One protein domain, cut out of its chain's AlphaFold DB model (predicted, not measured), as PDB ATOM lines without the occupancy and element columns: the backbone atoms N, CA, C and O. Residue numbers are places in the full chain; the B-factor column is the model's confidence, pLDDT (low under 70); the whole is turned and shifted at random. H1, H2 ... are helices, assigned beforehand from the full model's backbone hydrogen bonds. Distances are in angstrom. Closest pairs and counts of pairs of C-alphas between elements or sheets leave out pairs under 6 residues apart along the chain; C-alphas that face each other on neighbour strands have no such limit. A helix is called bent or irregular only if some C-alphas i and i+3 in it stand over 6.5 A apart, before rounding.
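What this domain is: This is residues 144 to 178 and 197 to 255 of the 257 residues of the protein "Hypothetical protein" of Adineta steineri (UniProt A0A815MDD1). Two long helices, H1 and H2, run opposite ways and meet as an open V, touching toward the end of H1 and the beginning of H2 and splaying from there. H3 turns off at a corner from the far end of H2 as an arm, and its residues 232 to 253 stick out free. You will find 94 printed residues with three named helices, in the order H1, H2, H3, and no named strand; the class is all helix. The whole is loose, with a radius of gyration of the C-alphas of 17.9 A and spans of 45 by 43 by 33 A.

How they stand to each other: Start with H1, residues 144 to 178; its residues 162 to 173 alone touch residues 200 to 210 of H2, residues 197 to 225. Look at Thr 169 and Gly 203, their closest C-alphas, 5.9 A apart. The two helices run opposite ways at a steep tilt of 42 degrees. Next comes H3, residues 227 to 253, close to H2 but not clearly touching it; the closest C-alphas, of Met 222 and Tyr 230, are 6.1 A apart. H2 and H3 run opposite ways at a steep tilt of 54 degrees. H1 and H3 are apart. Each O i to N i+4 pair is within hydrogen-bond range in H2 and H3, and 26 of 31 are in H1.

Where its parts are: Find C-alpha 144 at (14.856, -10.837, -45.587); from there H1 runs 48.8 A to C-alpha 178. H1 is only just irregular: C-alphas 146 and 149 are 6.55 A apart. H2 runs 42.3 A from C-alpha 197 at (-5.365, 27.610, -49.926) to C-alpha 225. H3 runs 37.9 A from C-alpha 227 to C-alpha 253 at (-8.810, -1.610, -22.175).

The domain as a whole: The C-alphas farthest apart, of His 146 and Glu 178, are 50.1 A apart. Residues 179 to 196 are not printed, and C-alphas 178 and 197 are 15.1 A apart across the cut. The link from H2 to H3 is tight. Confidence is low, under 70, at residues 175 to 178 and 238 to 255; the mean pLDDT of the printed part is 78.8.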
ATOM      1  N   TRP A 144      15.593 -11.903 -46.237       88.25
ATOM      2  CA  TRP A 144      14.856 -10.837 -45.587       88.25
ATOM      3  C   TRP A 144      15.782  -9.665 -45.290       88.25
ATOM      4  O   TRP A 144      15.516  -8.547 -45.720       88.25
ATOM      5  N   LYS A 145      16.922  -9.928 -44.645       88.31
ATOM      6  CA  LYS A 145      17.891  -8.891 -44.272       88.31
ATOM      7  C   LYS A 145      18.484  -8.155 -45.474       88.31
ATOM      8  O   LYS A 145      18.623  -6.937 -45.422       88.31
ATOM      9  N   HIS A 146      18.814  -8.864 -46.553       86.19
ATOM     10  CA  HIS A 146      19.519  -8.258 -47.686       86.19
ATOM     11  C   HIS A 146      18.592  -7.581 -48.697       86.19
ATOM     12  O   HIS A 146      18.882  -6.477 -49.154       86.19
ATOM     13  N   PHE A 147      17.477  -8.223 -49.050       82.50
ATOM     14  CA  PHE A 147      16.631  -7.768 -50.155       82.50
ATOM     15  C   PHE A 147      15.322  -7.166 -49.670       82.50
ATOM     16  O   PHE A 147      14.933  -6.066 -50.086       82.50
ATOM     17  N   VAL A 148      14.636  -7.893 -48.788       86.88
ATOM     18  CA  VAL A 148      13.261  -7.548 -48.426       86.88
ATOM     19  C   VAL A 148      13.240  -6.349 -47.499       86.88
ATOM     20  O   VAL A 148      12.490  -5.423 -47.765       86.88
ATOM     21  N   TYR A 149      14.110  -6.293 -46.491       86.88
ATOM     22  CA  TYR A 149      14.145  -5.209 -45.513       86.88
ATOM     23  C   TYR A 149      14.286  -3.842 -46.185       86.88
ATOM     24  O   TYR A 149      13.501  -2.936 -45.918       86.88
ATOM     25  N   ARG A 150      15.224  -3.705 -47.129       86.88
ATOM     26  CA  ARG A 150      15.423  -2.452 -47.869       86.88
ATOM     27  C   ARG A 150      14.205  -2.093 -48.720       86.88
ATOM     28  O   ARG A 150      13.720  -0.968 -48.653       86.88
ATOM     29  N   SER A 151      13.711  -3.044 -49.511       85.62
ATOM     30  CA  SER A 151      12.601  -2.808 -50.442       85.62
ATOM     31  C   SER A 151      11.283  -2.538 -49.710       85.62
ATOM     32  O   SER A 151      10.508  -1.664 -50.097       85.62
ATOM     33  N   PHE A 152      11.039  -3.271 -48.628       89.62
ATOM     34  CA  PHE A 152       9.887  -3.117 -47.754       89.62
ATOM     35  C   PHE A 152       9.953  -1.796 -46.995       89.62
ATOM     36  O   PHE A 152       8.986  -1.047 -47.030       89.62
ATOM     37  N   SER A 153      11.100  -1.462 -46.392       88.75
ATOM     38  CA  SER A 153      11.293  -0.199 -45.672       88.75
ATOM     39  C   SER A 153      11.048   1.012 -46.578       88.75
ATOM     40  O   SER A 153      10.308   1.916 -46.204       88.75
ATOM     41  N   GLN A 154      11.546   0.995 -47.821       88.31
ATOM     42  CA  GLN A 154      11.259   2.057 -48.792       88.31
ATOM     43  C   GLN A 154       9.758   2.194 -49.079       88.31
ATOM     44  O   GLN A 154       9.208   3.291 -48.992       88.31
ATOM     45  N   ARG A 155       9.071   1.086 -49.389       88.69
ATOM     46  CA  ARG A 155       7.619   1.092 -49.649       88.69
ATOM     47  C   ARG A 155       6.816   1.534 -48.425       88.69
ATOM     48  O   ARG A 155       5.827   2.251 -48.570       88.69
ATOM     49  N   PHE A 156       7.254   1.130 -47.237       90.06
ATOM     50  CA  PHE A 156       6.648   1.506 -45.969       90.06
ATOM     51  C   PHE A 156       6.774   3.011 -45.723       90.06
ATOM     52  O   PHE A 156       5.765   3.657 -45.462       90.06
ATOM     53  N   ILE A 157       7.963   3.594 -45.915       90.75
ATOM     54  CA  ILE A 157       8.190   5.041 -45.774       90.75
ATOM     55  C   ILE A 157       7.332   5.834 -46.767       90.75
ATOM     56  O   ILE A 157       6.668   6.784 -46.365       90.75
ATOM     57  N   PHE A 158       7.278   5.438 -48.044       89.69
ATOM     58  CA  PHE A 158       6.418   6.116 -49.024       89.69
ATOM     59  C   PHE A 158       4.936   6.064 -48.636       89.69
ATOM     60  O   PHE A 158       4.231   7.067 -48.743       89.69
ATOM     61  N   THR A 159       4.468   4.914 -48.151       88.75
ATOM     62  CA  THR A 159       3.080   4.752 -47.693       88.75
ATOM     63  C   THR A 159       2.807   5.595 -46.449       88.75
ATOM     64  O   THR A 159       1.770   6.247 -46.363       88.75
ATOM     65  N   PHE A 160       3.749   5.635 -45.507       90.75
ATOM     66  CA  PHE A 160       3.652   6.450 -44.302       90.75
ATOM     67  C   PHE A 160       3.590   7.949 -44.626       90.75
ATOM     68  O   PHE A 160       2.722   8.650 -44.117       90.75
ATOM     69  N   MET A 161       4.444   8.431 -45.535       89.75
ATOM     70  CA  MET A 161       4.417   9.824 -45.995       89.75
ATOM     71  C   MET A 161       3.095  10.169 -46.689       89.75
ATOM     72  O   MET A 161       2.535  11.230 -46.426       89.75
ATOM     73  N   TYR A 162       2.559   9.268 -47.518       89.38
ATOM     74  CA  TYR A 162       1.242   9.441 -48.136       89.38
ATOM     75  C   TYR A 162       0.125   9.576 -47.089       89.38
ATOM     76  O   TYR A 162      -0.702  10.482 -47.185       89.38
ATOM     77  N   LEU A 163       0.127   8.721 -46.060       89.44
ATOM     78  CA  LEU A 163      -0.835   8.802 -44.957       89.44
ATOM     79  C   LEU A 163      -0.693  10.107 -44.164       89.44
ATOM     80  O   LEU A 163      -1.700  10.702 -43.791       89.44
ATOM     81  N   LEU A 164       0.536  10.585 -43.949       90.44
ATOM     82  CA  LEU A 164       0.783  11.865 -43.285       90.44
ATOM     83  C   LEU A 164       0.254  13.042 -44.116       90.44
ATOM     84  O   LEU A 164      -0.400  13.925 -43.572       90.44
ATOM     85  N   THR A 165       0.489  13.052 -45.434       88.12
ATOM     86  CA  THR A 165      -0.065  14.080 -46.331       88.12
ATOM     87  C   THR A 165      -1.591  14.064 -46.316       88.12
ATOM     88  O   THR A 165      -2.208  15.126 -46.245       88.12
ATOM     89  N   PHE A 166      -2.203  12.878 -46.325       88.81
ATOM     90  CA  PHE A 166      -3.650  12.731 -46.191       88.81
ATOM     91  C   PHE A 166      -4.159  13.314 -44.862       88.81
ATOM     92  O   PHE A 166      -5.044  14.167 -44.875       88.81
ATOM     93  N   LEU A 167      -3.535  12.950 -43.735       89.69
ATOM     94  CA  LEU A 167      -3.875  13.462 -42.404       89.69
ATOM     95  C   LEU A 167      -3.777  14.995 -42.333       89.69
ATOM     96  O   LEU A 167      -4.725  15.665 -41.925       89.69
ATOM     97  N   VAL A 168      -2.650  15.566 -42.764       87.44
ATOM     98  CA  VAL A 168      -2.426  17.021 -42.747       87.44
ATOM     99  C   VAL A 168      -3.481  17.741 -43.580       87.44
ATOM    100  O   VAL A 168      -4.016  18.756 -43.144       87.44
ATOM    101  N   THR A 169      -3.824  17.197 -44.748       86.00
ATOM    102  CA  THR A 169      -4.838  17.791 -45.621       86.00
ATOM    103  C   THR A 169      -6.216  17.800 -44.950       86.00
ATOM    104  O   THR A 169      -6.872  18.838 -44.936       86.00
ATOM    105  N   THR A 170      -6.610  16.700 -44.294       85.19
ATOM    106  CA  THR A 170      -7.885  16.628 -43.554       85.19
ATOM    107  C   THR A 170      -7.952  17.583 -42.356       85.19
ATOM    108  O   THR A 170      -8.971  18.236 -42.147       85.19
ATOM    109  N   ILE A 171      -6.859  17.738 -41.599       85.44
ATOM    110  CA  ILE A 171      -6.808  18.661 -40.450       85.44
ATOM    111  C   ILE A 171      -6.877  20.119 -40.921       85.44
ATOM    112  O   ILE A 171      -7.589  20.938 -40.336       85.44
ATOM    113  N   LEU A 172      -6.153  20.459 -41.994       80.19
ATOM    114  CA  LEU A 172      -6.182  21.808 -42.559       80.19
ATOM    115  C   LEU A 172      -7.571  22.163 -43.098       80.19
ATOM    116  O   LEU A 172      -8.004  23.304 -42.930       80.19
ATOM    117  N   GLU A 173      -8.282  21.204 -43.689       78.44
ATOM    118  CA  GLU A 173      -9.665  21.400 -44.115       78.44
ATOM    119  C   GLU A 173     -10.610  21.647 -42.932       78.44
ATOM    120  O   GLU A 173     -11.413  22.575 -42.996       78.44
ATOM    121  N   GLN A 174     -10.472  20.908 -41.829       75.56
ATOM    122  CA  GLN A 174     -11.297  21.109 -40.632       75.56
ATOM    123  C   GLN A 174     -11.051  22.474 -39.963       75.56
ATOM    124  O   GLN A 174     -11.986  23.118 -39.497       75.56
ATOM    125  N   SER A 175      -9.816  22.985 -39.994       65.62
ATOM    126  CA  SER A 175      -9.504  24.330 -39.480       65.62
ATOM    127  C   SER A 175     -10.149  25.478 -40.279       65.62
ATOM    128  O   SER A 175     -10.213  26.606 -39.797       65.62
ATOM    129  N   ARG A 176     -10.650  25.210 -41.498       63.22
ATOM    130  CA  ARG A 176     -11.344  26.197 -42.343       63.22
ATOM    131  C   ARG A 176     -12.709  26.589 -41.783       63.22
ATOM    132  O   ARG A 176     -13.145  27.714 -41.998       63.22
ATOM    133  N   THR A 177     -13.394  25.671 -41.106       61.03
ATOM    134  CA  THR A 177     -14.777  25.877 -40.648       61.03
ATOM    135  C   THR A 177     -14.903  26.762 -39.406       61.03
ATOM    136  O   THR A 177     -16.009  27.193 -39.107       61.03
ATOM    137  N   GLU A 178     -13.803  27.071 -38.713       61.22
ATOM    138  CA  GLU A 178     -13.832  27.726 -37.393       61.22
ATOM    139  C   GLU A 178     -13.369  29.197 -37.391       61.22
ATOM    140  O   GLU A 178     -13.428  29.854 -36.356       61.22
ATOM    141  N   TYR A 197      -4.535  28.116 -48.824       79.94
ATOM    142  CA  TYR A 197      -5.365  27.610 -49.926       79.94
ATOM    143  C   TYR A 197      -4.538  26.888 -50.995       79.94
ATOM    144  O   TYR A 197      -4.929  25.815 -51.453       79.94
ATOM    145  N   MET A 198      -3.375  27.440 -51.354       83.94
ATOM    146  CA  MET A 198      -2.466  26.800 -52.309       83.94
ATOM    147  C   MET A 198      -1.939  25.465 -51.765       83.94
ATOM    148  O   MET A 198      -1.983  24.460 -52.471       83.94
ATOM    149  N   LEU A 199      -1.515  25.426 -50.496       83.31
ATOM    150  CA  LEU A 199      -1.036  24.208 -49.830       83.31
ATOM    151  C   LEU A 199      -2.110  23.110 -49.765       83.31
ATOM    152  O   LEU A 199      -1.823  21.962 -50.104       83.31
ATOM    153  N   CYS A 200      -3.349  23.451 -49.402       83.75
ATOM    154  CA  CYS A 200      -4.456  22.490 -49.360       83.75
ATOM    155  C   CYS A 200      -4.816  21.958 -50.752       83.75
ATOM    156  O   CYS A 200      -4.998  20.755 -50.926       83.75
ATOM    157  N   SER A 201      -4.876  22.833 -51.762       85.50
ATOM    158  CA  SER A 201      -5.166  22.413 -53.136       85.50
ATOM    159  C   SER A 201      -4.098  21.454 -53.665       85.50
ATOM    160  O   SER A 201      -4.427  20.450 -54.294       85.50
ATOM    161  N   ILE A 202      -2.821  21.726 -53.379       88.88
ATOM    162  CA  ILE A 202      -1.709  20.841 -53.746       88.88
ATOM    163  C   ILE A 202      -1.841  19.495 -53.016       88.88
ATOM    164  O   ILE A 202      -1.760  18.449 -53.660       88.88
ATOM    165  N   GLY A 203      -2.137  19.506 -51.712       88.62
ATOM    166  CA  GLY A 203      -2.388  18.297 -50.919       88.62
ATOM    167  C   GLY A 203      -3.473  17.398 -51.525       88.62
ATOM    168  O   GLY A 203      -3.225  16.214 -51.760       88.62
ATOM    169  N   HIS A 204      -4.630  17.963 -51.887       87.69
ATOM    170  CA  HIS A 204      -5.710  17.219 -52.546       87.69
ATOM    171  C   HIS A 204      -5.280  16.601 -53.877       87.69
ATOM    172  O   HIS A 204      -5.556  15.425 -54.121       87.69
ATOM    173  N   THR A 205      -4.561  17.346 -54.723       90.50
ATOM    174  CA  THR A 205      -4.093  16.798 -56.008       90.50
ATOM    175  C   THR A 205      -3.135  15.621 -55.823       90.50
ATOM    176  O   THR A 205      -3.251  14.625 -56.538       90.50
ATOM    177  N   ILE A 206      -2.243  15.683 -54.826       90.44
ATOM    178  CA  ILE A 206      -1.296  14.606 -54.508       90.44
ATOM    179  C   ILE A 206      -2.031  13.367 -53.991       90.44
ATOM    180  O   ILE A 206      -1.737  12.254 -54.429       90.44
ATOM    181  N   VAL A 207      -3.004  13.544 -53.090       91.56
ATOM    182  CA  VAL A 207      -3.801  12.436 -52.544       91.56
ATOM    183  C   VAL A 207      -4.599  11.746 -53.652       91.56
ATOM    184  O   VAL A 207      -4.542  10.522 -53.767       91.56
ATOM    185  N   ILE A 208      -5.283  12.511 -54.509       91.12
ATOM    186  CA  ILE A 208      -6.074  11.965 -55.623       91.12
ATOM    187  C   ILE A 208      -5.168  11.215 -56.607       91.12
ATOM    188  O   ILE A 208      -5.465  10.078 -56.978       91.12
ATOM    189  N   ALA A 209      -4.032  11.803 -56.992       92.12
ATOM    190  CA  ALA A 209      -3.072  11.148 -57.878       92.12
ATOM    191  C   ALA A 209      -2.516   9.848 -57.266       92.12
ATOM    192  O   ALA A 209      -2.433   8.822 -57.944       92.12
ATOM    193  N   GLY A 210      -2.184   9.862 -55.970       89.38
ATOM    194  CA  GLY A 210      -1.734   8.680 -55.235       89.38
ATOM    195  C   GLY A 210      -2.792   7.575 -55.178       89.38
ATOM    196  O   GLY A 210      -2.465   6.407 -55.403       89.38
ATOM    197  N   ALA A 211      -4.059   7.932 -54.955       89.88
ATOM    198  CA  ALA A 211      -5.178   6.993 -54.950       89.88
ATOM    199  C   ALA A 211      -5.363   6.308 -56.314       89.88
ATOM    200  O   ALA A 211      -5.510   5.086 -56.373       89.88
ATOM    201  N   VAL A 212      -5.271   7.064 -57.414       93.38
ATOM    202  CA  VAL A 212      -5.375   6.521 -58.780       93.38
ATOM    203  C   VAL A 212      -4.232   5.549 -59.084       93.38
ATOM    204  O   VAL A 212      -4.474   4.453 -59.590       93.38
ATOM    205  N   LEU A 213      -2.985   5.899 -58.743       90.19
ATOM    206  CA  LEU A 213      -1.829   5.018 -58.962       90.19
ATOM    207  C   LEU A 213      -1.910   3.733 -58.133       90.19
ATOM    208  O   LEU A 213      -1.582   2.652 -58.631       90.19
ATOM    209  N   LYS A 214      -2.346   3.838 -56.873       87.94
ATOM    210  CA  LYS A 214      -2.541   2.681 -55.996       87.94
ATOM    211  C   LYS A 214      -3.633   1.762 -56.546       87.94
ATOM    212  O   LYS A 214      -3.375   0.575 -56.722       87.94
ATOM    213  N   GLY A 215      -4.784   2.323 -56.917       86.75
ATOM    214  CA  GLY A 215      -5.880   1.572 -57.531       86.75
ATOM    215  C   GLY A 215      -5.461   0.890 -58.834       86.75
ATOM    216  O   GLY A 215      -5.714  -0.296 -59.016       86.75
ATOM    217  N   GLY A 216      -4.730   1.585 -59.711       87.94
ATOM    218  CA  GLY A 216      -4.223   1.001 -60.957       87.94
ATOM    219  C   GLY A 216      -3.296  -0.201 -60.734       87.94
ATOM    220  O   GLY A 216      -3.372  -1.193 -61.462       87.94
ATOM    221  N   ARG A 217      -2.443  -0.150 -59.704       85.50
ATOM    222  CA  ARG A 217      -1.594  -1.288 -59.322       85.50
ATOM    223  C   ARG A 217      -2.409  -2.461 -58.791       85.50
ATOM    224  O   ARG A 217      -2.180  -3.582 -59.233       85.50
ATOM    225  N   GLU A 218      -3.364  -2.197 -57.905       84.88
ATOM    226  CA  GLU A 218      -4.242  -3.230 -57.347       84.88
ATOM    227  C   GLU A 218      -5.069  -3.907 -58.449       84.88
ATOM    228  O   GLU A 218      -5.114  -5.131 -58.509       84.88
ATOM    229  N   ILE A 219      -5.621  -3.145 -59.399       85.94
ATOM    230  CA  ILE A 219      -6.364  -3.685 -60.551       85.94
ATOM    231  C   ILE A 219      -5.484  -4.619 -61.391       85.94
ATOM    232  O   ILE A 219      -5.917  -5.700 -61.798       85.94
ATOM    233  N   LYS A 220      -4.226  -4.239 -61.638       84.56
ATOM    234  CA  LYS A 220      -3.281  -5.088 -62.375       84.56
ATOM    235  C   LYS A 220      -2.959  -6.379 -61.614       84.56
ATOM    236  O   LYS A 220      -2.885  -7.448 -62.222       84.56
ATOM    237  N   GLU A 221      -2.780  -6.294 -60.300       81.56
ATOM    238  CA  GLU A 221      -2.541  -7.457 -59.437       81.56
ATOM    239  C   GLU A 221      -3.763  -8.393 -59.411       81.56
ATOM    240  O   GLU A 221      -3.610  -9.599 -59.621       81.56
ATOM    241  N   MET A 222      -4.978  -7.845 -59.294       81.25
ATOM    242  CA  MET A 222      -6.238  -8.597 -59.395       81.25
ATOM    243  C   MET A 222      -6.379  -9.307 -60.746       81.25
ATOM    244  O   MET A 222      -6.768 -10.475 -60.795       81.25
ATOM    245  N   SER A 223      -6.013  -8.633 -61.843       81.38
ATOM    246  CA  SER A 223      -6.038  -9.222 -63.187       81.38
ATOM    247  C   SER A 223      -5.031 -10.359 -63.355       81.38
ATOM    248  O   SER A 223      -5.258 -11.242 -64.177       81.38
ATOM    249  N   THR A 224      -3.920 -10.336 -62.617       81.25
ATOM    250  CA  THR A 224      -2.852 -11.335 -62.758       81.25
ATOM    251  C   THR A 224      -3.145 -12.588 -61.929       81.25
ATOM    252  O   THR A 224      -2.922 -13.699 -62.398       81.25
ATOM    253  N   MET A 225      -3.658 -12.429 -60.704       73.75
ATOM    254  CA  MET A 225      -3.935 -13.547 -59.788       73.75
ATOM    255  C   MET A 225      -5.336 -14.161 -59.953       73.75
ATOM    256  O   MET A 225      -5.569 -15.291 -59.519       73.75
ATOM    257  N   GLY A 226      -6.272 -13.428 -60.563       79.44
ATOM    258  CA  GLY A 226      -7.690 -13.779 -60.625       79.44
ATOM    259  C   GLY A 226      -8.452 -13.351 -59.363       79.44
ATOM    260  O   GLY A 226      -7.983 -13.516 -58.234       79.44
ATOM    261  N   MET A 227      -9.665 -12.817 -59.549       71.81
ATOM    262  CA  MET A 227     -10.442 -12.136 -58.500       71.81
ATOM    263  C   MET A 227     -10.740 -13.014 -57.273       71.81
ATOM    264  O   MET A 227     -10.599 -12.559 -56.141       71.81
ATOM    265  N   ASN A 228     -11.076 -14.294 -57.471       74.38
ATOM    266  CA  ASN A 228     -11.386 -15.208 -56.365       74.38
ATOM    267  C   ASN A 228     -10.163 -15.546 -55.502       74.38
ATOM    268  O   ASN A 228     -10.280 -15.653 -54.282       74.38
ATOM    269  N   ASN A 229      -8.990 -15.706 -56.118       75.50
ATOM    270  CA  ASN A 229      -7.761 -16.006 -55.386       75.50
ATOM    271  C   ASN A 229      -7.237 -14.757 -54.672       75.50
ATOM    272  O   ASN A 229      -6.796 -14.848 -53.529       75.50
ATOM    273  N   TYR A 230      -7.362 -13.586 -55.302       74.19
ATOM    274  CA  TYR A 230      -7.048 -12.309 -54.669       74.19
ATOM    275  C   TYR A 230      -7.928 -12.055 -53.439       74.19
ATOM    276  O   TYR A 230      -7.408 -11.745 -52.372       74.19
ATOM    277  N   LEU A 231      -9.248 -12.242 -53.549       73.62
ATOM    278  CA  LEU A 231     -10.160 -12.042 -52.422       73.62
ATOM    279  C   LEU A 231      -9.872 -13.006 -51.271       73.62
ATOM    280  O   LEU A 231      -9.865 -12.568 -50.128       73.62
ATOM    281  N   LYS A 232      -9.572 -14.282 -51.542       76.94
ATOM    282  CA  LYS A 232      -9.201 -15.243 -50.487       76.94
ATOM    283  C   LYS A 232      -7.929 -14.830 -49.741       76.94
ATOM    284  O   LYS A 232      -7.912 -14.869 -48.513       76.94
ATOM    285  N   THR A 233      -6.894 -14.407 -50.463       74.94
ATOM    286  CA  THR A 233      -5.602 -14.003 -49.880       74.94
ATOM    287  C   THR A 233      -5.687 -12.660 -49.149       74.94
ATOM    288  O   THR A 233      -5.116 -12.487 -48.076       74.94
ATOM    289  N   THR A 234      -6.429 -11.697 -49.693       73.62
ATOM    290  CA  THR A 234      -6.609 -10.381 -49.064       73.62
ATOM    291  C   THR A 234      -7.549 -10.458 -47.862       73.62
ATOM    292  O   THR A 234      -7.284  -9.827 -46.841       73.62
ATOM    293  N   ALA A 235      -8.619 -11.257 -47.939       74.38
ATOM    294  CA  ALA A 235      -9.541 -11.453 -46.825       74.38
ATOM    295  C   ALA A 235      -8.859 -12.134 -45.637       74.38
ATOM    296  O   ALA A 235      -9.090 -11.720 -44.505       74.38
ATOM    297  N   SER A 236      -7.976 -13.115 -45.863       71.06
ATOM    298  CA  SER A 236      -7.210 -13.722 -44.768       71.06
ATOM    299  C   SER A 236      -6.256 -12.717 -44.110       71.06
ATOM    300  O   SER A 236      -6.199 -12.651 -42.882       71.06
ATOM    301  N   GLY A 237      -5.585 -11.866 -44.897       71.81
ATOM    302  CA  GLY A 237      -4.728 -10.791 -44.383       71.81
ATOM    303  C   GLY A 237      -5.493  -9.727 -43.586       71.81
ATOM    304  O   GLY A 237      -5.071  -9.344 -42.494       71.81
ATOM    305  N   LEU A 238      -6.648  -9.281 -44.089       68.25
ATOM    306  CA  LEU A 238      -7.522  -8.333 -43.390       68.25
ATOM    307  C   LEU A 238      -8.136  -8.945 -42.126       68.25
ATOM    308  O   LEU A 238      -8.115  -8.299 -41.083       68.25
ATOM    309  N   CYS A 239      -8.619 -10.189 -42.172       68.25
ATOM    310  CA  CYS A 239      -9.110 -10.893 -40.983       68.25
ATOM    311  C   CYS A 239      -8.025 -11.031 -39.914       68.25
ATOM    312  O   CYS A 239      -8.316 -10.822 -38.741       68.25
ATOM    313  N   PHE A 240      -6.777 -11.317 -40.295       64.44
ATOM    314  CA  PHE A 240      -5.662 -11.393 -39.350       64.44
ATOM    315  C   PHE A 240      -5.383 -10.042 -38.671       64.44
ATOM    316  O   PHE A 240      -5.183  -9.983 -37.458       64.44
ATOM    317  N   LEU A 241      -5.423  -8.937 -39.425       64.56
ATOM    318  CA  LEU A 241      -5.266  -7.590 -38.866       64.56
ATOM    319  C   LEU A 241      -6.439  -7.193 -37.963       64.56
ATOM    320  O   LEU A 241      -6.218  -6.616 -36.902       64.56
ATOM    321  N   LEU A 242      -7.671  -7.537 -38.341       66.75
ATOM    322  CA  LEU A 242      -8.867  -7.260 -37.543       66.75
ATOM    323  C   LEU A 242      -8.902  -8.094 -36.251       66.75
ATOM    324  O   LEU A 242      -9.190  -7.551 -35.184       66.75
ATOM    325  N   MET A 243      -8.535  -9.378 -36.311       69.50
ATOM    326  CA  MET A 243      -8.413 -10.238 -35.129       69.50
ATOM    327  C   MET A 243      -7.343  -9.711 -34.166       69.50
ATOM    328  O   MET A 243      -7.612  -9.564 -32.973       69.50
ATOM    329  N   ASN A 244      -6.172  -9.318 -34.673       67.00
ATOM    330  CA  ASN A 244      -5.109  -8.760 -33.833       67.00
ATOM    331  C   ASN A 244      -5.420  -7.344 -33.319       67.00
ATOM    332  O   ASN A 244      -5.016  -6.998 -32.214       67.00
ATOM    333  N   SER A 245      -6.180  -6.537 -34.064       61.97
ATOM    334  CA  SER A 245      -6.653  -5.226 -33.601       61.97
ATOM    335  C   SER A 245      -7.666  -5.354 -32.460       61.97
ATOM    336  O   SER A 245      -7.622  -4.566 -31.516       61.97
ATOM    337  N   SER A 246      -8.525  -6.379 -32.484       59.12
ATOM    338  CA  SER A 246      -9.436  -6.663 -31.369       59.12
ATOM    339  C   SER A 246      -8.686  -7.079 -30.090       59.12
ATOM    340  O   SER A 246      -9.037  -6.626 -29.001       59.12
ATOM    341  N   ALA A 247      -7.586  -7.832 -30.224       55.66
ATOM    342  CA  ALA A 247      -6.675  -8.155 -29.123       55.66
ATOM    343  C   ALA A 247      -5.879  -6.926 -28.629       55.66
ATOM    344  O   ALA A 247      -5.651  -6.770 -27.431       55.66
ATOM    345  N   PHE A 248      -5.511  -6.009 -29.530       53.31
ATOM    346  CA  PHE A 248      -4.846  -4.746 -29.186       53.31
ATOM    347  C   PHE A 248      -5.769  -3.801 -28.393       53.31
ATOM    348  O   PHE A 248      -5.329  -3.161 -27.437       53.31
ATOM    349  N   ASN A 249      -7.068  -3.780 -28.713       54.88
ATOM    350  CA  ASN A 249      -8.077  -3.042 -27.945       54.88
ATOM    351  C   ASN A 249      -8.321  -3.644 -26.548       54.88
ATOM    352  O   ASN A 249      -8.567  -2.892 -25.608       54.88
ATOM    353  N   GLN A 250      -8.196  -4.965 -26.368       58.44
ATOM    354  CA  GLN A 250      -8.225  -5.583 -25.031       58.44
ATOM    355  C   GLN A 250      -6.987  -5.216 -24.197       58.44
ATOM    356  O   GLN A 250      -7.108  -4.975 -22.999       58.44
ATOM    357  N   PHE A 251      -5.813  -5.094 -24.824       50.41
ATOM    358  CA  PHE A 251      -4.583  -4.663 -24.149       50.41
ATOM    359  C   PHE A 251      -4.633  -3.194 -23.687       50.41
ATOM    360  O   PHE A 251      -4.132  -2.873 -22.612       50.41
ATOM    361  N   LEU A 252      -5.275  -2.309 -24.458       50.91
ATOM    362  CA  LEU A 252      -5.518  -0.911 -24.073       50.91
ATOM    363  C   LEU A 252      -6.661  -0.760 -23.053       50.91
ATOM    364  O   LEU A 252      -6.574   0.087 -22.169       50.91
ATOM    365  N   GLY A 253      -7.694  -1.605 -23.128       46.91
ATOM    366  CA  GLY A 253      -8.810  -1.610 -22.175       46.91
ATOM    367  C   GLY A 253      -8.426  -2.033 -20.752       46.91
ATOM    368  O   GLY A 253      -9.076  -1.612 -19.803       46.91
ATOM    369  N   ILE A 254      -7.348  -2.808 -20.586       52.94
ATOM    370  CA  ILE A 254      -6.811  -3.194 -19.267       52.94
ATOM    371  C   ILE A 254      -5.935  -2.081 -18.656       52.94
ATOM    372  O   ILE A 254      -5.714  -2.077 -17.452       52.94
ATOM    373  N   TYR A 255      -5.459  -1.112 -19.447       44.69
ATOM    374  CA  TYR A 255      -4.573  -0.041 -18.965       44.69
ATOM    375  C   TYR A 255      -5.310   1.259 -18.584       44.69
ATOM    376  O   TYR A 255      -4.679   2.206 -18.123       44.69
TER     377      TYR A 255